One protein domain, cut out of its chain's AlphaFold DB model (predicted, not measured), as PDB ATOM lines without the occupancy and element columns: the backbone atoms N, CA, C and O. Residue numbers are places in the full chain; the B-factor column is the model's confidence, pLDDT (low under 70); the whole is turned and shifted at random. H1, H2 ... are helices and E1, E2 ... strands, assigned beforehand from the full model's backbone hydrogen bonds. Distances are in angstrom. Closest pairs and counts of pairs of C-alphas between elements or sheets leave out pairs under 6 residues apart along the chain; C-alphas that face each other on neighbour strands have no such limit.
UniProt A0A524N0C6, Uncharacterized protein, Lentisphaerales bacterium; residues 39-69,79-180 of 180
ATOM      1  N   ALA A  39     136.020 182.195 190.607       71.31
ATOM      2  CA  ALA A  39     135.397 181.251 189.670       71.31
ATOM      3  C   ALA A  39     136.145 179.908 189.550       71.31
ATOM      4  O   ALA A  39     135.531 178.866 189.343       71.31
ATOM      5  N   HIS A  40     137.470 179.909 189.724       84.06
ATOM      6  CA  HIS A  40     138.275 178.699 189.567       84.06
ATOM      7  C   HIS A  40     138.117 177.694 190.721       84.06
ATOM      8  O   HIS A  40     137.990 176.494 190.479       84.06
ATOM      9  N   ALA A  41     138.103 178.160 191.976       84.62
ATOM     10  CA  ALA A  41     137.954 177.276 193.136       84.62
ATOM     11  C   ALA A  41     136.546 176.668 193.196       84.62
ATOM     12  O   ALA A  41     136.390 175.490 193.514       84.62
ATOM     13  N   GLU A  42     135.536 177.447 192.814       88.25
ATOM     14  CA  GLU A  42     134.148 177.002 192.715       88.25
ATOM     15  C   GLU A  42     133.951 175.972 191.589       88.25
ATOM     16  O   GLU A  42     133.263 174.961 191.763       88.25
ATOM     17  N   GLU A  43     134.621 176.160 190.448       91.44
ATOM     18  CA  GLU A  43     134.628 175.181 189.360       91.44
ATOM     19  C   GLU A  43     135.275 173.858 189.802       91.44
ATOM     20  O   GLU A  43     134.715 172.779 189.570       91.44
ATOM     21  N   ILE A  44     136.431 173.925 190.474       90.25
ATOM     22  CA  ILE A  44     137.096 172.749 191.054       90.25
ATOM     23  C   ILE A  44     136.172 172.069 192.065       90.25
ATOM     24  O   ILE A  44     135.981 170.855 191.992       90.25
ATOM     25  N   ALA A  45     135.558 172.834 192.968       90.19
ATOM     26  CA  ALA A  45     134.630 172.316 193.963       90.19
ATOM     27  C   ALA A  45     133.448 171.586 193.316       90.19
ATOM     28  O   ALA A  45     133.122 170.466 193.705       90.19
ATOM     29  N   THR A  46     132.872 172.166 192.263       90.81
ATOM     30  CA  THR A  46     131.784 171.558 191.492       90.81
ATOM     31  C   THR A  46     132.219 170.243 190.847       90.81
ATOM     32  O   THR A  46     131.497 169.246 190.923       90.81
ATOM     33  N   LYS A  47     133.407 170.199 190.228       91.06
ATOM     34  CA  LYS A  47     133.960 168.969 189.635       91.06
ATOM     35  C   LYS A  47     134.206 167.895 190.697       91.06
ATOM     36  O   LYS A  47     133.853 166.738 190.477       91.06
ATOM     37  N   LEU A  48     134.749 168.271 191.854       87.12
ATOM     38  CA  LEU A  48     134.989 167.360 192.974       87.12
ATOM     39  C   LEU A  48     133.687 166.813 193.558       87.12
ATOM     40  O   LEU A  48     133.591 165.606 193.761       87.12
ATOM     41  N   CYS A  49     132.671 167.653 193.765       88.31
ATOM     42  CA  CYS A  49     131.342 167.209 194.190       88.31
ATOM     43  C   CYS A  49     130.737 166.224 193.184       88.31
ATOM     44  O   CYS A  49     130.232 165.181 193.585       88.31
ATOM     45  N   LYS A  50     130.839 166.501 191.876       89.31
ATOM     46  CA  LYS A  50     130.366 165.581 190.827       89.31
ATOM     47  C   LYS A  50     131.114 164.246 190.833       89.31
ATOM     48  O   LYS A  50     130.503 163.212 190.599       89.31
ATOM     49  N   MET A  51     132.420 164.266 191.093       87.38
ATOM     50  CA  MET A  51     133.267 163.069 191.090       87.38
ATOM     51  C   MET A  51     133.103 162.212 192.353       87.38
ATOM     52  O   MET A  51     133.134 160.988 192.276       87.38
ATOM     53  N   THR A  52     132.958 162.845 193.516       86.50
ATOM     54  CA  THR A  52     132.872 162.160 194.820       86.50
ATOM     55  C   THR A  52     131.433 161.875 195.252       86.50
ATOM     56  O   THR A  52     131.202 161.003 196.086       86.50
ATOM     57  N   GLY A  53     130.460 162.600 194.696       89.25
ATOM     58  CA  GLY A  53     129.055 162.542 195.093       89.25
ATOM     59  C   GLY A  53     128.757 163.200 196.445       89.25
ATOM     60  O   GLY A  53     127.628 163.106 196.914       89.25
ATOM     61  N   ALA A  54     129.736 163.851 197.083       89.56
ATOM     62  CA  ALA A  54     129.586 164.404 198.427       89.56
ATOM     63  C   ALA A  54     130.434 165.662 198.653       89.56
ATOM     64  O   ALA A  54     131.357 165.979 197.896       89.56
ATOM     65  N   ARG A  55     130.149 166.360 199.762       91.38
ATOM     66  CA  ARG A  55     131.030 167.414 200.274       91.38
ATOM     67  C   ARG A  55     132.427 166.849 200.486       91.38
ATOM     68  O   ARG A  55     132.599 165.801 201.108       91.38
ATOM     69  N   THR A  56     133.415 167.590 200.020       91.38
ATOM     70  CA  THR A  56     134.802 167.167 200.008       91.38
ATOM     71  C   THR A  56     135.680 168.260 200.601       91.38
ATOM     72  O   THR A  56     135.528 169.441 200.294       91.38
ATOM     73  N   LYS A  57     136.611 167.861 201.464       93.12
ATOM     74  CA  LYS A  57     137.617 168.733 202.069       93.12
ATOM     75  C   LYS A  57     138.998 168.254 201.645       93.12
ATOM     76  O   LYS A  57     139.278 167.058 201.689       93.12
ATOM     77  N   ILE A  58     139.863 169.176 201.250       92.88
ATOM     78  CA  ILE A  58     141.229 168.884 200.804       92.88
ATOM     79  C   ILE A  58     142.196 169.745 201.597       92.88
ATOM     80  O   ILE A  58     141.942 170.931 201.793       92.88
ATOM     81  N   VAL A  59     143.307 169.151 202.024       92.69
ATOM     82  CA  VAL A  59     144.448 169.862 202.603       92.69
ATOM     83  C   VAL A  59     145.706 169.534 201.814       92.69
ATOM     84  O   VAL A  59     145.920 168.383 201.430       92.69
ATOM     85  N   TRP A  60     146.539 170.536 201.565       91.38
ATOM     86  CA  TRP A  60     147.839 170.356 200.932       91.38
ATOM     87  C   TRP A  60     148.840 171.383 201.440       91.38
ATOM     88  O   TRP A  60     148.493 172.370 202.093       91.38
ATOM     89  N   ILE A  61     150.104 171.145 201.111       86.56
ATOM     90  CA  ILE A  61     151.197 172.059 201.420       86.56
ATOM     91  C   ILE A  61     151.612 172.776 200.146       86.56
ATOM     92  O   ILE A  61     151.841 172.153 199.107       86.56
ATOM     93  N   ARG A  62     151.750 174.098 200.232       86.19
ATOM     94  CA  ARG A  62     152.251 174.930 199.140       86.19
ATOM     95  C   ARG A  62     153.610 175.499 199.512       86.19
ATOM     96  O   ARG A  62     153.761 176.148 200.550       86.19
ATOM     97  N   SER A  63     154.588 175.287 198.633       80.50
ATOM     98  CA  SER A  63     155.860 175.997 198.721       80.50
ATOM     99  C   SER A  63     155.627 177.477 198.457       80.50
ATOM    100  O   SER A  63     155.077 177.847 197.421       80.50
ATOM    101  N   SER A  64     156.041 178.315 199.402       70.94
ATOM    102  CA  SER A  64     156.003 179.773 199.268       70.94
ATOM    103  C   SER A  64     157.362 180.357 198.856       70.94
ATOM    104  O   SER A  64     157.538 181.574 198.841       70.94
ATOM    105  N   GLY A  65     158.321 179.488 198.507       64.12
ATOM    106  CA  GLY A  65     159.691 179.837 198.127       64.12
ATOM    107  C   GLY A  65     160.746 179.022 198.889       64.12
ATOM    108  O   GLY A  65     160.437 178.304 199.839       64.12
ATOM    109  N   GLY A  66     162.005 179.132 198.455       60.38
ATOM    110  CA  GLY A  66     163.158 178.399 199.002       60.38
ATOM    111  C   GLY A  66     163.728 177.367 198.020       60.38
ATOM    112  O   GLY A  66     162.987 176.746 197.266       60.38
ATOM    113  N   GLN A  67     165.055 177.199 198.004       54.12
ATOM    114  CA  GLN A  67     165.775 176.353 197.029       54.12
ATOM    115  C   GLN A  67     166.138 174.941 197.536       54.12
ATOM    116  O   GLN A  67     166.922 174.246 196.900       54.12
ATOM    117  N   GLY A  68     165.609 174.490 198.676       55.12
ATOM    118  CA  GLY A  68     165.940 173.155 199.198       55.12
ATOM    119  C   GLY A  68     165.337 172.001 198.372       55.12
ATOM    120  O   GLY A  68     164.370 172.193 197.631       55.12
ATOM    121  N   HIS A  69     165.799 170.766 198.608       52.16
ATOM    122  CA  HIS A  69     165.244 169.518 198.039       52.16
ATOM    123  C   HIS A  69     164.076 168.926 198.832       52.16
ATOM    124  O   HIS A  69     164.168 168.877 200.057       52.16
ATOM    125  N   ARG A  79     163.074 175.528 204.223       68.12
ATOM    126  CA  ARG A  79     161.917 175.434 203.330       68.12
ATOM    127  C   ARG A  79     160.779 176.199 203.960       68.12
ATOM    128  O   ARG A  79     160.507 176.010 205.141       68.12
ATOM    129  N   ILE A  80     160.101 177.008 203.160       73.81
ATOM    130  CA  ILE A  80     158.965 177.761 203.654       73.81
ATOM    131  C   ILE A  80     157.693 177.211 203.041       73.81
ATOM    132  O   ILE A  80     157.343 177.479 201.884       73.81
ATOM    133  N   TRP A  81     156.998 176.438 203.854       84.12
ATOM    134  CA  TRP A  81     155.774 175.760 203.502       84.12
ATOM    135  C   TRP A  81     154.595 176.409 204.211       84.12
ATOM    136  O   TRP A  81     154.705 176.865 205.340       84.12
ATOM    137  N   THR A  82     153.473 176.491 203.504       90.25
ATOM    138  CA  THR A  82     152.192 176.986 204.025       90.25
ATOM    139  C   THR A  82     151.146 175.903 203.831       90.25
ATOM    140  O   THR A  82     151.242 175.128 202.875       90.25
ATOM    141  N   ILE A  83     150.155 175.836 204.717       92.00
ATOM    142  CA  ILE A  83     149.082 174.841 204.619       92.00
ATOM    143  C   ILE A  83     147.863 175.504 204.003       92.00
ATOM    144  O   ILE A  83     147.389 176.531 204.488       92.00
ATOM    145  N   TRP A  84     147.355 174.891 202.942       93.69
ATOM    146  CA  TRP A  84     146.207 175.360 202.185       93.69
ATOM    147  C   TRP A  84     145.075 174.351 202.264       93.69
ATOM    148  O   TRP A  84     145.300 173.148 202.421       93.69
ATOM    149  N   VAL A  85     143.855 174.868 202.175       95.12
ATOM    150  CA  VAL A  85     142.634 174.074 202.227       95.12
ATOM    151  C   VAL A  85     141.645 174.480 201.152       95.12
ATOM    152  O   VAL A  85     141.600 175.636 200.727       95.12
ATOM    153  N   LEU A  86     140.822 173.511 200.761       93.94
ATOM    154  CA  LEU A  86     139.634 173.692 199.941       93.94
ATOM    155  C   LEU A  86     138.497 172.890 200.558       93.94
ATOM    156  O   LEU A  86     138.668 171.723 200.913       93.94
ATOM    157  N   ASP A  87     137.336 173.517 200.664       94.38
ATOM    158  CA  ASP A  87     136.085 172.865 201.027       94.38
ATOM    159  C   ASP A  87     135.086 173.093 199.904       94.38
ATOM    160  O   ASP A  87     134.838 174.237 199.519       94.38
ATOM    161  N   THR A  88     134.521 172.017 199.364       93.31
ATOM    162  CA  THR A  88     133.590 172.137 198.243       93.31
ATOM    163  C   THR A  88     132.271 172.807 198.619       93.31
ATOM    164  O   THR A  88     131.586 173.299 197.731       93.31
ATOM    165  N   ASP A  89     131.941 172.861 199.909       92.50
ATOM    166  CA  ASP A  89     130.787 173.596 200.440       92.50
ATOM    167  C   ASP A  89     131.071 175.106 200.524       92.50
ATOM    168  O   ASP A  89     130.200 175.931 200.273       92.50
ATOM    169  N   GLU A  90     132.320 175.484 200.831       90.88
ATOM    170  CA  GLU A  90     132.752 176.891 200.838       90.88
ATOM    171  C   GLU A  90     133.037 177.412 199.417       90.88
ATOM    172  O   GLU A  90     133.012 178.624 199.195       90.88
ATOM    173  N   GLY A  91     133.364 176.518 198.474       89.31
ATOM    174  CA  GLY A  91     133.736 176.854 197.095       89.31
ATOM    175  C   GLY A  91     135.037 177.656 196.984       89.31
ATOM    176  O   GLY A  91     135.279 178.312 195.973       89.31
ATOM    177  N   LYS A  92     135.864 177.660 198.037       90.06
ATOM    178  CA  LYS A  92     137.021 178.552 198.174       90.06
ATOM    179  C   LYS A  92     138.279 177.788 198.558       90.06
ATOM    180  O   LYS A  92     138.271 176.956 199.462       90.06
ATOM    181  N   GLU A  93     139.372 178.137 197.887       92.44
ATOM    182  CA  GLU A  93     140.731 177.824 198.317       92.44
ATOM    183  C   GLU A  93     141.222 178.929 199.260       92.44
ATOM    184  O   GLU A  93     141.041 180.117 198.978       92.44
ATOM    185  N   ARG A  94     141.870 178.558 200.370       94.06
ATOM    186  CA  ARG A  94     142.509 179.527 201.269       94.06
ATOM    187  C   ARG A  94     143.722 178.964 201.991       94.06
ATOM    188  O   ARG A  94     143.808 177.770 202.273       94.06
ATOM    189  N   CYS A  95     144.635 179.862 202.344       93.88
ATOM    190  CA  CYS A  95     145.727 179.564 203.257       93.88
ATOM    191  C   CYS A  95     145.151 179.405 204.672       93.88
ATOM    192  O   CYS A  95     144.541 180.333 205.201       93.88
ATOM    193  N   LEU A  96     145.304 178.219 205.259       95.19
ATOM    194  CA  LEU A  96     144.875 177.918 206.625       95.19
ATOM    195  C   LEU A  96     145.951 178.301 207.640       95.19
ATOM    196  O   LEU A  96     145.646 178.805 208.716       95.19
ATOM    197  N   VAL A  97     147.208 178.029 207.292       93.38
ATOM    198  CA  VAL A  97     148.370 178.239 208.151       93.38
ATOM    199  C   VAL A  97     149.430 178.952 207.318       93.38
ATOM    200  O   VAL A  97     150.032 178.367 206.413       93.38
ATOM    201  N   SER A  98     149.584 180.249 207.588       90.19
ATOM    202  CA  SER A  98     150.433 181.167 206.822       90.19
ATOM    203  C   SER A  98     151.810 181.394 207.438       90.19
ATOM    204  O   SER A  98     152.634 182.075 206.823       90.19
ATOM    205  N   ASP A  99     152.052 180.894 208.653       86.12
ATOM    206  CA  ASP A  99     153.375 180.963 209.257       86.12
ATOM    207  C   ASP A  99     154.362 180.140 208.426       86.12
ATOM    208  O   ASP A  99     154.075 179.080 207.871       86.12
ATOM    209  N   LYS A 100     155.538 180.727 208.274       78.00
ATOM    210  CA  LYS A 100     156.559 180.299 207.338       78.00
ATOM    211  C   LYS A 100     157.467 179.279 208.022       78.00
ATOM    212  O   LYS A 100     158.515 179.665 208.528       78.00
ATOM    213  N   SER A 101     157.059 178.010 208.034       81.00
ATOM    214  CA  SER A 101     157.810 176.926 208.686       81.00
ATOM    215  C   SER A 101     157.971 175.690 207.795       81.00
ATOM    216  O   SER A 101     157.553 175.678 206.633       81.00
ATOM    217  N   ALA A 102     158.591 174.639 208.329       78.38
ATOM    218  CA  ALA A 102     158.835 173.377 207.641       78.38
ATOM    219  C   ALA A 102     157.651 172.399 207.806       78.38
ATOM    220  O   ALA A 102     157.830 171.224 208.134       78.38
ATOM    221  N   HIS A 103     156.435 172.891 207.535       83.50
ATOM    222  CA  HIS A 103     155.173 172.149 207.654       83.50
ATOM    223  C   HIS A 103     155.100 170.961 206.699       83.50
ATOM    224  O   HIS A 103     155.112 171.130 205.482       83.50
ATOM    225  N   CYS A 104     154.937 169.757 207.226       78.81
ATOM    226  CA  CYS A 104     154.832 168.536 206.439       78.81
ATOM    227  C   CYS A 104     153.745 167.595 206.977       78.81
ATOM    228  O   CYS A 104     153.150 167.836 208.028       78.81
ATOM    229  N   GLN A 105     153.486 166.509 206.242       79.81
ATOM    230  CA  GLN A 105     152.612 165.415 206.691       79.81
ATOM    231  C   GLN A 105     151.231 165.905 207.171       79.81
ATOM    232  O   GLN A 105     150.712 165.473 208.198       79.81
ATOM    233  N   THR A 106     150.633 166.844 206.431       85.75
ATOM    234  CA  THR A 106     149.307 167.386 206.754       85.75
ATOM    235  C   THR A 106     148.227 166.325 206.596       85.75
ATOM    236  O   THR A 106     148.191 165.655 205.569       85.75
ATOM    237  N   MET A 107     147.298 166.244 207.543       86.25
ATOM    238  CA  MET A 107     146.146 165.348 207.554       86.25
ATOM    239  C   MET A 107     144.865 166.083 207.934       86.25
ATOM    240  O   MET A 107     144.894 167.078 208.655       86.25
ATOM    241  N   ILE A 108     143.724 165.534 207.520       85.00
ATOM    242  CA  ILE A 108     142.402 165.933 208.009       85.00
ATOM    243  C   ILE A 108     141.957 164.890 209.035       85.00
ATOM    244  O   ILE A 108     142.057 163.689 208.789       85.00
ATOM    245  N   THR A 109     141.471 165.330 210.195       84.19
ATOM    246  CA  THR A 109     140.862 164.411 211.176       84.19
ATOM    247  C   THR A 109     139.677 163.651 210.564       84.19
ATOM    248  O   THR A 109     138.977 164.229 209.733       84.19
ATOM    249  N   PRO A 110     139.353 162.422 211.013       79.94
ATOM    250  CA  PRO A 110     138.211 161.664 210.480       79.94
ATOM    251  C   PRO A 110     136.880 162.428 210.523       79.94
ATOM    252  O   PRO A 110     136.043 162.289 209.640       79.94
ATOM    253  N   SER A 111     136.711 163.302 211.519       83.69
ATOM    254  CA  SER A 111     135.534 164.172 211.646       83.69
ATOM    255  C   SER A 111     135.452 165.316 210.622       83.69
ATOM    256  O   SER A 111     134.451 166.026 210.594       83.69
ATOM    257  N   GLY A 112     136.516 165.584 209.860       86.38
ATOM    258  CA  GLY A 112     136.607 166.725 208.944       86.38
ATOM    259  C   GLY A 112     136.758 168.096 209.623       86.38
ATOM    260  O   GLY A 112     136.811 169.113 208.936       86.38
ATOM    261  N   LYS A 113     136.814 168.158 210.964       90.94
ATOM    262  CA  LYS A 113     136.767 169.422 211.731       90.94
ATOM    263  C   LYS A 113     138.120 170.102 211.920       90.94
ATOM    264  O   LYS A 113     138.167 171.299 212.202       90.94
ATOM    265  N   ARG A 114     139.211 169.345 211.829       92.56
ATOM    266  CA  ARG A 114     140.572 169.827 212.095       92.56
ATOM    267  C   ARG A 114     141.572 169.329 211.072       92.56
ATOM    268  O   ARG A 114     141.417 168.220 210.550       92.56
ATOM    269  N   VAL A 115     142.616 170.126 210.894       92.50
ATOM    270  CA  VAL A 115     143.849 169.769 210.198       92.50
ATOM    271  C   VAL A 115     144.937 169.498 211.233       92.50
ATOM    272  O   VAL A 115     145.037 170.216 212.227       92.50
ATOM    273  N   ILE A 116     145.721 168.450 211.011       90.94
ATOM    274  CA  ILE A 116     146.887 168.064 211.813       90.94
ATOM    275  C   ILE A 116     148.105 168.098 210.897       90.94
ATOM    276  O   ILE A 116     147.982 167.747 209.729       90.94
ATOM    277  N   TRP A 117     149.266 168.508 211.388       89.19
ATOM    278  CA  TRP A 117     150.513 168.443 210.629       89.19
ATOM    279  C   TRP A 117     151.704 168.256 211.559       89.19
ATOM    280  O   TRP A 117     151.589 168.441 212.771       89.19
ATOM    281  N   PHE A 118     152.842 167.882 210.987       84.44
ATOM    282  CA  PHE A 118     154.118 167.851 211.684       84.44
ATOM    283  C   PHE A 118     154.985 169.004 211.183       84.44
ATOM    284  O   PHE A 118     155.080 169.231 209.976       84.44
ATOM    285  N   ASP A 119     155.611 169.738 212.091       84.19
ATOM    286  CA  ASP A 119     156.567 170.781 211.746       84.19
ATOM    287  C   ASP A 119     157.994 170.277 212.009       84.19
ATOM    288  O   ASP A 119     158.374 169.926 213.126       84.19
ATOM    289  N   TYR A 120     158.794 170.185 210.941       77.69
ATOM    290  CA  TYR A 120     160.186 169.735 211.037       77.69
ATOM    291  C   TYR A 120     161.087 170.742 211.758       77.69
ATOM    292  O   TYR A 120     162.149 170.343 212.233       77.69
ATOM    293  N   ALA A 121     160.717 172.026 211.801       78.00
ATOM    294  CA  ALA A 121     161.556 173.067 212.388       78.00
ATOM    295  C   ALA A 121     161.609 172.960 213.917       78.00
ATOM    296  O   ALA A 121     162.665 173.177 214.508       78.00
ATOM    297  N   ASP A 122     160.489 172.595 214.541       79.75
ATOM    298  CA  ASP A 122     160.335 172.484 215.995       79.75
ATOM    299  C   ASP A 122     160.084 171.039 216.474       79.75
ATOM    300  O   ASP A 122     159.908 170.808 217.669       79.75
ATOM    301  N   ASN A 123     160.084 170.060 215.560       78.25
ATOM    302  CA  ASN A 123     159.810 168.643 215.827       78.25
ATOM    303  C   ASN A 123     158.466 168.408 216.546       78.25
ATOM    304  O   ASN A 123     158.346 167.514 217.389       78.25
ATOM    305  N   THR A 124     157.450 169.208 216.218       82.12
ATOM    306  CA  THR A 124     156.171 169.225 216.935       82.12
ATOM    307  C   THR A 124     155.003 168.842 216.029       82.12
ATOM    308  O   THR A 124     154.963 169.158 214.839       82.12
ATOM    309  N   ILE A 125     154.014 168.135 216.591       86.06
ATOM    310  CA  ILE A 125     152.727 167.920 215.921       86.06
ATOM    311  C   ILE A 125     151.790 169.053 216.307       86.06
ATOM    312  O   ILE A 125     151.536 169.301 217.484       86.06
ATOM    313  N   TRP A 126     151.204 169.686 215.307       91.19
ATOM    314  CA  TRP A 126     150.252 170.765 215.478       91.19
ATOM    315  C   TRP A 126     148.877 170.351 214.974       91.19
ATOM    316  O   TRP A 126     148.731 169.524 214.074       91.19
ATOM    317  N   SER A 127     147.841 170.944 215.556       92.75
ATOM    318  CA  SER A 127     146.473 170.833 215.070       92.75
ATOM    319  C   SER A 127     145.796 172.192 215.058       92.75
ATOM    320  O   SER A 127     146.088 173.042 215.895       92.75
ATOM    321  N   ILE A 128     144.883 172.406 214.120       95.50
ATOM    322  CA  ILE A 128     144.097 173.635 214.012       95.50
ATOM    323  C   ILE A 128     142.692 173.292 213.532       95.50
ATOM    324  O   ILE A 128     142.491 172.299 212.823       95.50
ATOM    325  N   ASN A 129     141.700 174.078 213.939       96.31
ATOM    326  CA  ASN A 129     140.357 173.924 213.400       96.31
ATOM    327  C   ASN A 129     140.333 174.292 211.913       96.31
ATOM    328  O   ASN A 129     141.169 175.052 211.426       96.31
ATOM    329  N   TRP A 130     139.355 173.745 211.188       93.62
ATOM    330  CA  TRP A 130     139.195 174.013 209.760       93.62
ATOM    331  C   TRP A 130     139.026 175.507 209.455       93.62
ATOM    332  O   TRP A 130     139.477 175.969 208.415       93.62
ATOM    333  N   ASP A 131     138.430 176.281 210.362       94.81
ATOM    334  CA  ASP A 131     138.264 177.740 210.252       94.81
ATOM    335  C   ASP A 131     139.568 178.541 210.452       94.81
ATOM    336  O   ASP A 131     139.584 179.748 210.226       94.81
ATOM    337  N   GLY A 132     140.672 177.883 210.820       94.94
ATOM    338  CA  GLY A 132     141.963 178.522 211.085       94.94
ATOM    339  C   GLY A 132     142.134 179.025 212.517       94.94
ATOM    340  O   GLY A 132     143.127 179.683 212.816       94.94
ATOM    341  N   ILE A 133     141.205 178.720 213.425       94.56
ATOM    342  CA  ILE A 133     141.266 179.144 214.827       94.56
ATOM    343  C   ILE A 133     141.707 177.972 215.715       94.56
ATOM    344  O   ILE A 133     141.599 176.793 215.367       94.56
ATOM    345  N   GLY A 134     142.230 178.285 216.901       93.88
ATOM    346  CA  GLY A 134     142.500 177.282 217.928       93.88
ATOM    347  C   GLY A 134     143.660 176.356 217.575       93.88
ATOM    348  O   GLY A 134     143.555 175.150 217.808       93.88
ATOM    349  N   LYS A 135     144.748 176.915 217.021       94.44
ATOM    350  CA  LYS A 135     146.025 176.207 216.850       94.44
ATOM    351  C   LYS A 135     146.466 175.659 218.210       94.44
ATOM    352  O   LYS A 135     146.517 176.395 219.194       94.44
ATOM    353  N   LYS A 136     146.740 174.361 218.266       92.75
ATOM    354  CA  LYS A 136     147.154 173.638 219.469       92.75
ATOM    355  C   LYS A 136     148.318 172.726 219.150       92.75
ATOM    356  O   LYS A 136     148.270 171.974 218.176       92.75
ATOM    357  N   GLU A 137     149.309 172.774 220.019       90.31
ATOM    358  CA  GLU A 137     150.378 171.793 220.079       90.31
ATOM    359  C   GLU A 137     149.822 170.453 220.580       90.31
ATOM    360  O   GLU A 137     149.053 170.389 221.544       90.31
ATOM    361  N   GLY A 138     150.193 169.373 219.902       78.56
ATOM    362  CA  GLY A 138     150.006 168.011 220.368       78.56
ATOM    363  C   GLY A 138     151.280 167.534 221.049       78.56
ATOM    364  O   GLY A 138     152.313 167.399 220.401       78.56
ATOM    365  N   HIS A 139     151.206 167.224 222.343       57.22
ATOM    366  CA  HIS A 139     152.340 166.632 223.045       57.22
ATOM    367  C   HIS A 139     152.553 165.188 222.573       57.22
ATOM    368  O   HIS A 139     151.702 164.319 222.783       57.22
ATOM    369  N   VAL A 140     153.697 164.914 221.949       52.03
ATOM    370  CA  VAL A 140     154.075 163.568 221.509       52.03
ATOM    371  C   VAL A 140     155.207 163.061 222.395       52.03
ATOM    372  O   VAL A 140     156.315 163.584 222.363       52.03
ATOM    373  N   ARG A 141     154.970 162.001 223.181       42.22
ATOM    374  CA  ARG A 141     156.064 161.286 223.866       42.22
ATOM    375  C   ARG A 141     156.873 160.476 222.851       42.22
ATOM    376  O   ARG A 141     156.410 159.406 222.451       42.22
ATOM    377  N   GLY A 142     158.047 160.954 222.450       52.12
ATOM    378  CA  GLY A 142     158.946 160.288 221.493       52.12
ATOM    379  C   GLY A 142     159.064 161.038 220.163       52.12
ATOM    380  O   GLY A 142     158.433 162.072 219.980       52.12
ATOM    381  N   ASN A 143     159.878 160.526 219.237       53.78
ATOM    382  CA  ASN A 143     160.184 161.219 217.985       53.78
ATOM    383  C   ASN A 143     158.925 161.328 217.100       53.78
ATOM    384  O   ASN A 143     158.357 160.308 216.699       53.78
ATOM    385  N   GLY A 144     158.460 162.551 216.815       50.84
ATOM    386  CA  GLY A 144     157.194 162.800 216.104       50.84
ATOM    387  C   GLY A 144     157.136 162.148 214.719       50.84
ATOM    388  O   GLY A 144     156.079 161.683 214.284       50.84
ATOM    389  N   THR A 145     158.298 161.987 214.087       51.69
ATOM    390  CA  THR A 145     158.457 161.331 212.786       51.69
ATOM    391  C   THR A 145     158.133 159.837 212.798       51.69
ATOM    392  O   THR A 145     157.687 159.318 211.778       51.69
ATOM    393  N   ASP A 146     158.342 159.124 213.912       52.41
ATOM    394  CA  ASP A 146     158.137 157.667 213.969       52.41
ATOM    395  C   ASP A 146     156.655 157.294 214.071       52.41
ATOM    396  O   ASP A 146     156.226 156.277 213.525       52.41
ATOM    397  N   ARG A 147     155.829 158.149 214.688       52.78
ATOM    398  CA  ARG A 147     154.374 157.928 214.756       52.78
ATOM    399  C   ARG A 147     153.647 158.273 213.462       52.78
ATOM    400  O   ARG A 147     152.637 157.649 213.156       52.78
ATOM    401  N   MET A 148     154.192 159.201 212.681       53.75
ATOM    402  CA  MET A 148     153.720 159.494 211.329       53.75
ATOM    403  C   MET A 148     154.366 158.581 210.266       53.75
ATOM    404  O   MET A 148     154.126 158.796 209.094       53.75
ATOM    405  N   ARG A 149     155.193 157.571 210.595       46.66
ATOM    406  CA  ARG A 149     155.849 156.696 209.586       46.66
ATOM    407  C   ARG A 149     155.015 155.495 209.131       46.66
ATOM    408  O   ARG A 149     155.261 154.971 208.049       46.66
ATOM    409  N   GLY A 150     154.014 155.069 209.903       41.56
ATOM    410  CA  GLY A 150     153.266 153.821 209.670       41.56
ATOM    411  C   GLY A 150     152.291 153.798 208.480       41.56
ATOM    412  O   GLY A 150     151.522 152.851 208.359       41.56
ATOM    413  N   SER A 151     152.271 154.817 207.615       43.81
ATOM    414  CA  SER A 151     151.146 155.049 206.687       43.81
ATOM    415  C   SER A 151     151.559 155.650 205.328       43.81
ATOM    416  O   SER A 151     151.086 156.702 204.936       43.81
ATOM    417  N   ALA A 152     152.424 154.979 204.558       37.97
ATOM    418  CA  ALA A 152     152.632 155.236 203.113       37.97
ATOM    419  C   ALA A 152     152.682 156.736 202.689       37.97
ATOM    420  O   ALA A 152     151.807 157.243 201.972       37.97
ATOM    421  N   TRP A 153     153.724 157.445 203.138       47.91
ATOM    422  CA  TRP A 153     153.804 158.913 203.155       47.91
ATOM    423  C   TRP A 153     154.738 159.505 202.088       47.91
ATOM    424  O   TRP A 153     155.874 159.861 202.377       47.91
ATOM    425  N   HIS A 154     154.243 159.663 200.859       41.88
ATOM    426  CA  HIS A 154     154.897 160.468 199.807       41.88
ATOM    427  C   HIS A 154     153.941 161.494 199.173       41.88
ATOM    428  O   HIS A 154     154.096 161.856 198.010       41.88
ATOM    429  N   ARG A 155     152.891 161.932 199.884       49.16
ATOM    430  CA  ARG A 155     151.786 162.677 199.259       49.16
ATOM    431  C   ARG A 155     151.687 164.125 199.722       49.16
ATOM    432  O   ARG A 155     151.649 164.416 200.910       49.16
ATOM    433  N   MET A 156     151.616 165.009 198.728       52.09
ATOM    434  CA  MET A 156     151.532 166.468 198.852       52.09
ATOM    435  C   MET A 156     150.123 166.975 199.205       52.09
ATOM    436  O   MET A 156     149.969 168.167 199.455       52.09
ATOM    437  N   GLY A 157     149.111 166.100 199.240       54.31
ATOM    438  CA  GLY A 157     147.737 166.452 199.602       54.31
ATOM    439  C   GLY A 157     146.928 165.261 200.121       54.31
ATOM    440  O   GLY A 157     147.178 164.116 199.736       54.31
ATOM    441  N   ILE A 158     145.970 165.548 201.010       67.69
ATOM    442  CA  ILE A 158     145.062 164.580 201.642       67.69
ATOM    443  C   ILE A 158     143.609 165.014 201.441       67.69
ATOM    444  O   ILE A 158     143.285 166.200 201.497       67.69
ATOM    445  N   LEU A 159     142.747 164.021 201.209       61.56
ATOM    446  CA  LEU A 159     141.333 164.161 200.874       61.56
ATOM    447  C   LEU A 159     140.443 163.599 201.992       61.56
ATOM    448  O   LEU A 159     140.682 162.498 202.486       61.56
ATOM    449  N   TRP A 160     139.382 164.327 202.333       81.81
ATOM    450  CA  TRP A 160     138.279 163.885 203.186       81.81
ATOM    451  C   TRP A 160     136.957 164.027 202.430       81.81
ATOM    452  O   TRP A 160     136.746 165.021 201.736       81.81
ATOM    453  N   THR A 161     136.058 163.059 202.594       64.38
ATOM    454  CA  THR A 161     134.728 163.056 201.970       64.38
ATOM    455  C   THR A 161     133.654 162.849 203.027       64.38
ATOM    456  O   THR A 161     133.804 161.998 203.902       64.38
ATOM    457  N   GLY A 162     132.566 163.608 202.931       54.97
ATOM    458  CA  GLY A 162     131.442 163.495 203.849       54.97
ATOM    459  C   GLY A 162     130.603 162.224 203.659       54.97
ATOM    460  O   GLY A 162     130.808 161.470 202.701       54.97
ATOM    461  N   PRO A 163     129.624 162.001 204.555       62.41
ATOM    462  CA  PRO A 163     128.670 160.902 204.444       62.41
ATOM    463  C   PRO A 163     127.951 160.906 203.084       62.41
ATOM    464  O   PRO A 163     127.577 161.969 202.588       62.41
ATOM    465  N   GLY A 164     127.741 159.724 202.494       52.97
ATOM    466  CA  GLY A 164     127.054 159.564 201.202       52.97
ATOM    467  C   GLY A 164     127.957 159.620 199.963       52.97
ATOM    468  O   GLY A 164     127.453 159.498 198.849       52.97
ATOM    469  N   ALA A 165     129.275 159.764 200.135       58.38
ATOM    470  CA  ALA A 165     130.225 159.668 199.030       58.38
ATOM    471  C   ALA A 165     130.170 158.279 198.368       58.38
ATOM    472  O   ALA A 165     130.232 157.249 199.042       58.38
ATOM    473  N   GLY A 166     130.082 158.252 197.036       53.91
ATOM    474  CA  GLY A 166     130.225 157.016 196.267       53.91
ATOM    475  C   GLY A 166     131.659 156.478 196.347       53.91
ATOM    476  O   GLY A 166     132.597 157.204 196.678       53.91
ATOM    477  N   ARG A 167     131.868 155.196 196.016       51.25
ATOM    478  CA  ARG A 167     133.223 154.626 195.905       51.25
ATOM    479  C   ARG A 167     133.988 155.403 194.829       51.25
ATOM    480  O   ARG A 167     133.632 155.304 193.659       51.25
ATOM    481  N   ILE A 168     135.014 156.166 195.218       54.31
ATOM    482  CA  ILE A 168     135.785 157.006 194.289       54.31
ATOM    483  C   ILE A 168     136.432 156.101 193.220       54.31
ATOM    484  O   ILE A 168     137.302 155.289 193.565       54.31
ATOM    485  N   PRO A 169     136.040 156.202 191.933       35.88
ATOM    486  CA  PRO A 169     136.651 155.412 190.872       35.88
ATOM    487  C   PRO A 169     138.114 155.832 190.719       35.88
ATOM    488  O   PRO A 169     138.412 157.014 190.571       35.88
ATOM    489  N   GLY A 170     139.039 154.873 190.782       40.75
ATOM    490  CA  GLY A 170     140.474 155.160 190.691       40.75
ATOM    491  C   GLY A 170     141.154 155.491 192.022       40.75
ATOM    492  O   GLY A 170     142.282 155.983 192.004       40.75
ATOM    493  N   SER A 171     140.540 155.182 193.177       38.91
ATOM    494  CA  SER A 171     141.302 155.087 194.426       38.91
ATOM    495  C   SER A 171     142.379 154.008 194.256       38.91
ATOM    496  O   SER A 171     142.111 152.814 194.397       38.91
ATOM    497  N   LEU A 172     143.601 154.416 193.913       29.42
ATOM    498  CA  LEU A 172     144.743 153.511 193.930       29.42
ATOM    499  C   LEU A 172     144.863 152.933 195.348       29.42
ATOM    500  O   LEU A 172     144.623 153.676 196.316       29.42
ATOM    501  N   PRO A 173     145.205 151.638 195.493       24.94
ATOM    502  CA  PRO A 173     145.374 151.015 196.799       24.94
ATOM    503  C   PRO A 173     146.295 151.885 197.663       24.94
ATOM    504  O   PRO A 173     147.422 152.193 197.281       24.94
ATOM    505  N   GLY A 174     145.763 152.361 198.792       31.05
ATOM    506  CA  GLY A 174     146.445 153.277 199.709       31.05
ATOM    507  C   GLY A 174     145.929 154.720 199.719       31.05
ATOM    508  O   GLY A 174     146.415 155.509 200.522       31.05
ATOM    509  N   THR A 175     144.965 155.127 198.887       35.31
ATOM    510  CA  THR A 175     144.246 156.406 199.082       35.31
ATOM    511  C   THR A 175     143.209 156.231 200.186       35.31
ATOM    512  O   THR A 175     142.110 155.755 199.930       35.31
ATOM    513  N   THR A 176     143.552 156.576 201.427       42.88
ATOM    514  CA  THR A 176     142.562 156.632 202.508       42.88
ATOM    515  C   THR A 176     141.751 157.910 202.354       42.88
ATOM    516  O   THR A 176     142.086 158.945 202.927       42.88
ATOM    517  N   ALA A 177     140.691 157.850 201.551       39.06
ATOM    518  CA  ALA A 177     139.536 158.686 201.833       39.06
ATOM    519  C   ALA A 177     139.015 158.235 203.203       39.06
ATOM    520  O   ALA A 177     138.693 157.061 203.387       39.06
ATOM    521  N   PHE A 178     139.012 159.131 204.187       36.44
ATOM    522  CA  PHE A 178     138.330 158.846 205.443       36.44
ATOM    523  C   PHE A 178     136.835 159.003 205.185       36.44
ATOM    524  O   PHE A 178     136.343 160.121 205.058       36.44
ATOM    525  N   THR A 179     136.144 157.878 205.042       35.25
ATOM    526  CA  THR A 179     134.683 157.806 205.025       35.25
ATOM    527  C   THR A 179     134.200 157.586 206.456       35.25
ATOM    528  O   THR A 179     134.775 156.755 207.162       35.25
ATOM    529  N   SER A 180     133.189 158.339 206.895       37.28
ATOM    530  CA  SER A 180     132.479 158.088 208.160       37.28
ATOM    531  C   SER A 180     131.581 156.865 208.064       37.28
ATOM    532  O   SER A 180     130.893 156.781 207.019       37.28
TER     533      SER A 180
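Overview. This is residues 39 to 69 and 79 to 180 of the 180 residues of an uncharacterized protein of Lentisphaerales bacterium (UniProt A0A524N0C6). Two strongly twisted four-stranded sheets lie only partly face to face as a sandwich, with edge strand E4 of one over E1, E2 and E8 of the other and with E6 and E7 reaching away. Helix H1 runs across one end of the first sheet, short H2 only grazes the second, and residues 162 to 180, with no named element, fold back beside E8. The printed part has 133 residues, and its named elements follow the order H1 E1 E2 E3 E4 E5 E6 E7 H2 E8. The sheets, both antiparallel, run E3 E2 E1 E8 and E4 E5 E6 E7, and the class is mixed, helices and strands. The whole is compact, with a radius of gyration of the C-alphas of 15.0 A and spans of 40 by 31 by 31 A.

Arrangement. Begin at E1, residues 56 to 63, an inner strand, where N 60 and O 84 of E2, residues 81 to 87, are 3.0 A apart, within hydrogen-bond range. On the other side of E1 is E8, residues 157 to 161, with N 59 and O 158 at 3.0 A. E2 and E3, residues 92 to 101, form a hairpin, with N 94 and O 85 at 3.0 A. H1, residues 39 to 52, is on this sheet at a height of 6.1 A, over none of its strands, and the two make two layers, a helix on one face of a sheet; its closest C-alphas to E3 are those of Ala 41 and Lys 92, 5.3 A. In the other sheet E4, residues 103 to 108, E5, residues 114 to 119, E6, residues 124 to 129, and E7, residues 136 to 138, form a meander, each strand the antiparallel neighbour of the one before. Look there at N 104 and O 118, 2.8 A, N 117 and O 126, 2.9 A, and N 127 and O 136, 2.8 A. The parts of the sheets that face each other are 9.0 A centre to centre, and their best planes are 31 degrees apart; the closest C-alphas of E1 and E4 are those of Trp 60 and Thr 106, 6.7 A. E1 and E6 are apart. H2, residues 144 to 147, grazes the second sheet with residues 144 to 145. In H1 every O i to N i+4 pair is within hydrogen-bond range; H2 is too short for one.

Along the chain. Find C-alpha 39 at (135.397, 181.251, 189.670); from there H1 runs 19.9 A. E1 begins at C-alpha 56, (134.802, 167.167, 200.008), and is 22.9 A long; E2 is 20.1 A and E3 23.4 A. E8 ends at C-alpha 161, (134.728, 163.056, 201.970).

Size, cuts and confidence. The C-alphas farthest apart, those of Ala 39 and Gly 142, are 44.8 A apart. Residues 70 to 78 are not printed, and C-alphas 69 and 79 are 8.6 A apart across this cut. Of the links that are printed whole, none is long. The mean pLDDT of the printed part is 74.1; residues 65 to 69, 79, 139 to 159 and 161 to 180 are under 70.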